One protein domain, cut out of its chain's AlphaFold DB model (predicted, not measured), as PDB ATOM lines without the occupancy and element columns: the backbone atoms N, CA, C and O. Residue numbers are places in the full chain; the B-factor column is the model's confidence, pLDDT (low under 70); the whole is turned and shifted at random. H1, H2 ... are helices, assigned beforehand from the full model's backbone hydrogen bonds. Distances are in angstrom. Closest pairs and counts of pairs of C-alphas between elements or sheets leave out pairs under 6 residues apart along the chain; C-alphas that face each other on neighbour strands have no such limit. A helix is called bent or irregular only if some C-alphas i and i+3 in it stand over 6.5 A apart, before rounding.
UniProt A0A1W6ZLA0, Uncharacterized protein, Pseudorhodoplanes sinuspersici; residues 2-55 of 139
ATOM      1  N   PHE A   2      35.956  51.286  71.229       57.22
ATOM      2  CA  PHE A   2      36.839  51.477  70.054       57.22
ATOM      3  C   PHE A   2      37.359  50.178  69.398       57.22
ATOM      4  O   PHE A   2      37.500  50.118  68.180       57.22
ATOM      5  N   ASP A   3      37.579  49.120  70.182       59.94
ATOM      6  CA  ASP A   3      38.129  47.836  69.705       59.94
ATOM      7  C   ASP A   3      37.146  47.054  68.797       59.94
ATOM      8  O   ASP A   3      37.521  46.436  67.801       59.94
ATOM      9  N   ILE A   4      35.838  47.179  69.059       60.94
ATOM     10  CA  ILE A   4      34.781  46.555  68.244       60.94
ATOM     11  C   ILE A   4      34.683  47.243  66.876       60.94
ATOM     12  O   ILE A   4      34.600  46.570  65.849       60.94
ATOM     13  N   ALA A   5      34.763  48.577  66.841       63.28
ATOM     14  CA  ALA A   5      34.749  49.336  65.593       63.28
ATOM     15  C   ALA A   5      35.963  49.000  64.707       63.28
ATOM     16  O   ALA A   5      35.819  48.847  63.494       63.28
ATOM     17  N   HIS A   6      37.144  48.805  65.304       62.47
ATOM     18  CA  HIS A   6      38.351  48.412  64.572       62.47
ATOM     19  C   HIS A   6      38.247  47.005  63.962       62.47
ATOM     20  O   HIS A   6      38.633  46.809  62.806       62.47
ATOM     21  N   ARG A   7      37.662  46.043  64.690       64.12
ATOM     22  CA  ARG A   7      37.400  44.689  64.168       64.12
ATOM     23  C   ARG A   7      36.361  44.685  63.047       64.12
ATOM     24  O   ARG A   7      36.575  44.041  62.030       64.12
ATOM     25  N   VAL A   8      35.275  45.447  63.173       70.56
ATOM     26  CA  VAL A   8      34.243  45.521  62.122       70.56
ATOM     27  C   VAL A   8      34.800  46.152  60.839       70.56
ATOM     28  O   VAL A   8      34.557  45.643  59.743       70.56
ATOM     29  N   VAL A   9      35.609  47.210  60.955       72.88
ATOM     30  CA  VAL A   9      36.257  47.851  59.798       72.88
ATOM     31  C   VAL A   9      37.268  46.917  59.126       72.88
ATOM     32  O   VAL A   9      37.318  46.864  57.894       72.88
ATOM     33  N   SER A  10      38.057  46.153  59.890       71.25
ATOM     34  CA  SER A  10      39.016  45.202  59.316       71.25
ATOM     35  C   SER A  10      38.321  44.019  58.633       71.25
ATOM     36  O   SER A  10      38.709  43.648  57.522       71.25
ATOM     37  N   THR A  11      37.233  43.496  59.210       77.50
ATOM     38  CA  THR A  11      36.416  42.442  58.594       77.50
ATOM     39  C   THR A  11      35.756  42.927  57.304       77.50
ATOM     40  O   THR A  11      35.872  42.254  56.280       77.50
ATOM     41  N   LEU A  12      35.156  44.121  57.289       78.50
ATOM     42  CA  LEU A  12      34.567  44.697  56.074       78.50
ATOM     43  C   LEU A  12      35.614  44.934  54.982       78.50
ATOM     44  O   LEU A  12      35.378  44.598  53.825       78.50
ATOM     45  N   ARG A  13      36.805  45.441  55.332       80.38
ATOM     46  CA  ARG A  13      37.914  45.583  54.373       80.38
ATOM     47  C   ARG A  13      38.354  44.238  53.806       80.38
ATOM     48  O   ARG A  13      38.569  44.132  52.600       80.38
ATOM     49  N   SER A  14      38.459  43.211  54.649       79.38
ATOM     50  CA  SER A  14      38.815  41.860  54.204       79.38
ATOM     51  C   SER A  14      37.762  41.279  53.256       79.38
ATOM     52  O   SER A  14      38.120  40.725  52.218       79.38
ATOM     53  N   TRP A  15      36.478  41.509  53.546       82.56
ATOM     54  CA  TRP A  15      35.352  41.078  52.723       82.56
ATOM     55  C   TRP A  15      35.300  41.813  51.382       82.56
ATOM     56  O   TRP A  15      35.163  41.176  50.342       82.56
ATOM     57  N   VAL A  16      35.477  43.139  51.369       88.88
ATOM     58  CA  VAL A  16      35.540  43.923  50.122       88.88
ATOM     59  C   VAL A  16      36.725  43.478  49.270       88.88
ATOM     60  O   VAL A  16      36.586  43.335  48.055       88.88
ATOM     61  N   ARG A  17      37.883  43.220  49.888       85.12
ATOM     62  CA  ARG A  17      39.073  42.727  49.186       85.12
ATOM     63  C   ARG A  17      38.829  41.348  48.575       85.12
ATOM     64  O   ARG A  17      39.112  41.169  47.394       85.12
ATOM     65  N   ASP A  18      38.265  40.415  49.339       87.25
ATOM     66  CA  ASP A  18      37.901  39.081  48.846       87.25
ATOM     67  C   ASP A  18      36.866  39.173  47.715       87.25
ATOM     68  O   ASP A  18      37.026  38.574  46.652       87.25
ATOM     69  N   ARG A  19      35.837  40.011  47.869       89.50
ATOM     70  CA  ARG A  19      34.812  40.209  46.841       89.50
ATOM     71  C   ARG A  19      35.395  40.800  45.561       89.50
ATOM     72  O   ARG A  19      35.082  40.306  44.480       89.50
ATOM     73  N   ARG A  20      36.260  41.813  45.673       91.44
ATOM     74  CA  ARG A  20      36.959  42.420  44.532       91.44
ATOM     75  C   ARG A  20      37.851  41.402  43.834       91.44
ATOM     76  O   ARG A  20      37.832  41.340  42.609       91.44
ATOM     77  N   TYR A  21      38.575  40.586  44.597       88.12
ATOM     78  CA  TYR A  21      39.390  39.505  44.053       88.12
ATOM     79  C   TYR A  21      38.535  38.492  43.283       88.12
ATOM     80  O   TYR A  21      38.809  38.226  42.118       88.12
ATOM     81  N   ARG A  22      37.440  37.999  43.877       90.19
ATOM     82  CA  ARG A  22      36.536  37.033  43.229       90.19
ATOM     83  C   ARG A  22      35.875  37.589  41.972       90.19
ATOM     84  O   ARG A  22      35.745  36.871  40.984       90.19
ATOM     85  N   VAL A  23      35.435  38.847  42.004       93.50
ATOM     86  CA  VAL A  23      34.846  39.514  40.834       93.50
ATOM     87  C   VAL A  23      35.900  39.692  39.746       93.50
ATOM     88  O   VAL A  23      35.640  39.329  38.604       93.50
ATOM     89  N   GLY A  24      37.097  40.168  40.096       91.94
ATOM     90  CA  GLY A  24      38.213  40.299  39.158       91.94
ATOM     91  C   GLY A  24      38.604  38.963  38.527       91.94
ATOM     92  O   GLY A  24      38.752  38.882  37.311       91.94
ATOM     93  N   TYR A  25      38.673  37.899  39.329       89.12
ATOM     94  CA  TYR A  25      38.951  36.546  38.855       89.12
ATOM     95  C   TYR A  25      37.885  36.058  37.865       89.12
ATOM     96  O   TYR A  25      38.229  35.614  36.771       89.12
ATOM     97  N   ARG A  26      36.591  36.212  38.192       91.88
ATOM     98  CA  ARG A  26      35.496  35.838  37.281       91.88
ATOM     99  C   ARG A  26      35.527  36.648  35.989       91.88
ATOM    100  O   ARG A  26      35.400  36.067  34.921       91.88
ATOM    101  N   LEU A  27      35.718  37.965  36.063       93.94
ATOM    102  CA  LEU A  27      35.823  38.813  34.871       93.94
ATOM    103  C   LEU A  27      36.991  38.382  33.975       93.94
ATOM    104  O   LEU A  27      36.831  38.303  32.759       93.94
ATOM    105  N   ALA A  28      38.143  38.051  34.563       91.69
ATOM    106  CA  ALA A  28      39.285  37.540  33.814       91.69
ATOM    107  C   ALA A  28      38.970  36.189  33.144       91.69
ATOM    108  O   ALA A  28      39.341  35.983  31.993       91.69
ATOM    109  N   GLN A  29      38.246  35.300  33.830       92.31
ATOM    110  CA  GLN A  29      37.806  34.018  33.276       92.31
ATOM    111  C   GLN A  29      36.855  34.202  32.084       92.31
ATOM    112  O   GLN A  29      37.060  33.585  31.043       92.31
ATOM    113  N   TRP A  30      35.867  35.098  32.193       94.81
ATOM    114  CA  TRP A  30      34.965  35.430  31.083       94.81
ATOM    115  C   TRP A  30      35.711  36.024  29.888       94.81
ATOM    116  O   TRP A  30      35.445  35.653  28.749       94.81
ATOM    117  N   ARG A  31      36.682  36.910  30.137       94.56
ATOM    118  CA  ARG A  31      37.518  37.488  29.079       94.56
ATOM    119  C   ARG A  31      38.337  36.421  28.351       94.56
ATOM    120  O   ARG A  31      38.415  36.473  27.128       94.56
ATOM    121  N   ARG A  32      38.921  35.458  29.074       95.12
ATOM    122  CA  ARG A  32      39.643  34.330  28.462       95.12
ATOM    123  C   ARG A  32      38.712  33.433  27.650       95.12
ATOM    124  O   ARG A  32      39.029  33.125  26.511       95.12
ATOM    125  N   ALA A  33      37.539  33.097  28.188       94.19
ATOM    126  CA  ALA A  33      36.540  32.309  27.467       94.19
ATOM    127  C   ALA A  33      36.077  33.001  26.175       94.19
ATOM    128  O   ALA A  33      35.939  32.351  25.144       94.19
ATOM    129  N   TRP A  34      35.894  34.324  26.208       96.00
ATOM    130  CA  TRP A  34      35.587  35.100  25.009       96.00
ATOM    131  C   TRP A  34      36.716  35.034  23.980       96.00
ATOM    132  O   TRP A  34      36.456  34.745  22.819       96.00
ATOM    133  N   ARG A  35      37.967  35.251  24.403       95.50
ATOM    134  CA  ARG A  35      39.144  35.154  23.523       95.50
ATOM    135  C   ARG A  35      39.305  33.768  22.909       95.50
ATOM    136  O   ARG A  35      39.639  33.678  21.739       95.50
ATOM    137  N   TYR A  36      39.024  32.714  23.668       94.94
ATOM    138  CA  TYR A  36      38.951  31.355  23.139       94.94
ATOM    139  C   TYR A  36      37.863  31.217  22.070       94.94
ATOM    140  O   TYR A  36      38.123  30.684  20.999       94.94
ATOM    141  N   ALA A  37      36.666  31.752  22.319       94.88
ATOM    142  CA  ALA A  37      35.554  31.665  21.375       94.88
ATOM    143  C   ALA A  37      35.803  32.397  20.043       94.88
ATOM    144  O   ALA A  37      35.233  32.004  19.031       94.88
ATOM    145  N   ILE A  38      36.632  33.446  20.036       96.88
ATOM    146  CA  ILE A  38      37.001  34.197  18.822       96.88
ATOM    147  C   ILE A  38      38.380  33.813  18.262       96.88
ATOM    148  O   ILE A  38      38.926  34.568  17.461       96.88
ATOM    149  N   ASP A  39      38.947  32.687  18.709       93.25
ATOM    150  CA  ASP A  39      40.261  32.173  18.289       93.25
ATOM    151  C   ASP A  39      41.409  33.195  18.433       93.25
ATOM    152  O   ASP A  39      42.297  33.330  17.600       93.25
ATOM    153  N   SER A  40      41.369  33.976  19.517       94.12
ATOM    154  CA  SER A  40      42.316  35.062  19.795       94.12
ATOM    155  C   SER A  40      43.037  34.877  21.137       94.12
ATOM    156  O   SER A  40      43.287  35.853  21.861       94.12
ATOM    157  N   LEU A  41      43.291  33.632  21.548       93.31
ATOM    158  CA  LEU A  41      44.026  33.365  22.785       93.31
ATOM    159  C   LEU A  41      45.486  33.788  22.641       93.31
ATOM    160  O   LEU A  41      46.173  33.383  21.709       93.31
ATOM    161  N   SER A  42      45.977  34.563  23.607       90.38
ATOM    162  CA  SER A  42      47.419  34.711  23.781       90.38
ATOM    163  C   SER A  42      48.002  33.458  24.451       90.38
ATOM    164  O   SER A  42      47.267  32.746  25.147       90.38
ATOM    165  N   PRO A  43      49.321  33.216  24.330       86.81
ATOM    166  CA  PRO A  43      49.995  32.135  25.053       86.81
ATOM    167  C   PRO A  43      49.705  32.154  26.561       86.81
ATOM    168  O   PRO A  43      49.328  31.131  27.128       86.81
ATOM    169  N   ASP A  44      49.758  33.330  27.193       89.38
ATOM    170  CA  ASP A  44      49.440  33.494  28.618       89.38
ATOM    171  C   ASP A  44      47.999  33.092  28.967       89.38
ATOM    172  O   ASP A  44      47.748  32.467  30.002       89.38
ATOM    173  N   ASP A  45      47.028  33.453  28.117       92.12
ATOM    174  CA  ASP A  45      45.631  33.089  28.342       92.12
ATOM    175  C   ASP A  45      45.438  31.576  28.202       92.12
ATOM    176  O   ASP A  45      44.749  30.978  29.034       92.12
ATOM    177  N   ALA A  46      46.068  30.962  27.195       91.06
ATOM    178  CA  ALA A  46      46.027  29.523  26.958       91.06
ATOM    179  C   ALA A  46      46.650  28.747  28.128       91.06
ATOM    180  O   ALA A  46      45.990  27.886  28.715       91.06
ATOM    181  N   GLN A  47      47.862  29.116  28.555       88.50
ATOM    182  CA  GLN A  47      48.514  28.523  29.725       88.50
ATOM    183  C   GLN A  47      47.646  28.679  30.974       88.50
ATOM    184  O   GLN A  47      47.436  27.721  31.722       88.50
ATOM    185  N   ARG A  48      47.071  29.869  31.202       90.94
ATOM    186  CA  ARG A  48      46.208  30.085  32.365       90.94
ATOM    187  C   ARG A  48      44.948  29.226  32.320       90.94
ATOM    188  O   ARG A  48      44.553  28.708  33.363       90.94
ATOM    189  N   MET A  49      44.335  29.064  31.149       91.62
ATOM    190  CA  MET A  49      43.194  28.167  30.964       91.62
ATOM    191  C   MET A  49      43.565  26.715  31.270       91.62
ATOM    192  O   MET A  49      42.850  26.075  32.039       91.62
ATOM    193  N   MET A  50      44.705  26.221  30.777       89.62
ATOM    194  CA  MET A  50      45.192  24.874  31.109       89.62
ATOM    195  C   MET A  50      45.337  24.689  32.627       89.62
ATOM    196  O   MET A  50      44.901  23.677  33.178       89.62
ATOM    197  N   LEU A  51      45.879  25.691  33.332       88.81
ATOM    198  CA  LEU A  51      46.029  25.653  34.790       88.81
ATOM    199  C   LEU A  51      44.689  25.665  35.538       88.81
ATOM    200  O   LEU A  51      44.574  24.965  36.548       88.81
ATOM    201  N   ASP A  52      43.713  26.451  35.071       89.81
ATOM    202  CA  ASP A  52      42.356  26.508  35.631       89.81
ATOM    203  C   ASP A  52      41.614  25.162  35.419       89.81
ATOM    204  O   ASP A  52      40.823  24.751  36.270       89.81
ATOM    205  N   CYS A  53      41.909  24.435  34.332       90.25
ATOM    206  CA  CYS A  53      41.317  23.131  34.007       90.25
ATOM    207  C   CYS A  53      41.889  21.948  34.804       90.25
ATOM    208  O   CYS A  53      41.225  20.916  34.868       90.25
ATOM    209  N   ARG A  54      43.059  22.075  35.451       89.94
ATOM    210  CA  ARG A  54      43.732  20.964  36.164       89.94
ATOM    211  C   ARG A  54      42.833  20.228  37.157       89.94
ATOM    212  O   ARG A  54      42.749  19.009  37.127       89.94
ATOM    213  N   GLY A  55      42.136  20.976  38.015       88.31
ATOM    214  CA  GLY A  55      41.241  20.402  39.026       88.31
ATOM    215  C   GLY A  55      40.055  19.651  38.406       88.31
ATOM    216  O   GLY A  55      39.911  18.459  38.663       88.31
TER     217      GLY A  55
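Overview. This is residues 2 to 55 of the 139 residues of an uncharacterized protein of Pseudorhodoplanes sinuspersici (UniProt A0A1W6ZLA0). One long helix, H1, makes the length of the model, and a short helix, H2, comes back beside its last turns after a tight link and then slants away from it, as the short stroke of a lopsided V. Most of H1, residues 2 to 27, sticks out free as a long arm. There are 54 residues printed, with two named helices in the order H1, H2 and no named strand; the class is all helix. The whole is extended, with a radius of gyration of the C-alphas of 17.1 A and spans of 55 by 21 by 15 A.

Along the chain. Find C-alpha 2 at (36.839, 51.477, 70.054); from there H1, residues 2 to 37, runs 52.6 A to C-alpha 37 at (35.554, 31.665, 21.375), with z falling along the way. Then look at C-alpha 43, where H2, residues 43 to 55, begins; it runs 20.2 A to C-alpha 55 at (41.241, 20.402, 39.026). H2 is irregular: C-alphas 52 and 55 are 7.1 A apart, and its line is a rough one.

Arrangement. Start from H1 and look near Arg 32: H1 and H2 are close but not clearly touching, with 2 pairs of C-alphas within 8 A. The closest C-alphas of the two are those of Arg 32 and Asp 45, 6.1 A apart. Their lines stand at a steep tilt of 68 degrees, only just short of about perpendicular, and they run opposite ways. In H1 every O i to N i+4 pair is within hydrogen-bond range; in H2 8 of 9 are.

Size, cuts and confidence. The two C-alphas farthest apart are those of Phe 2 and Asp 39, at 55.4 A. The printed part has no cut, and the link from H1 to H2, of 5 residues, is tight. The mean pLDDT of the printed part is 85.9; look for values under 70 at residues 2 to 7.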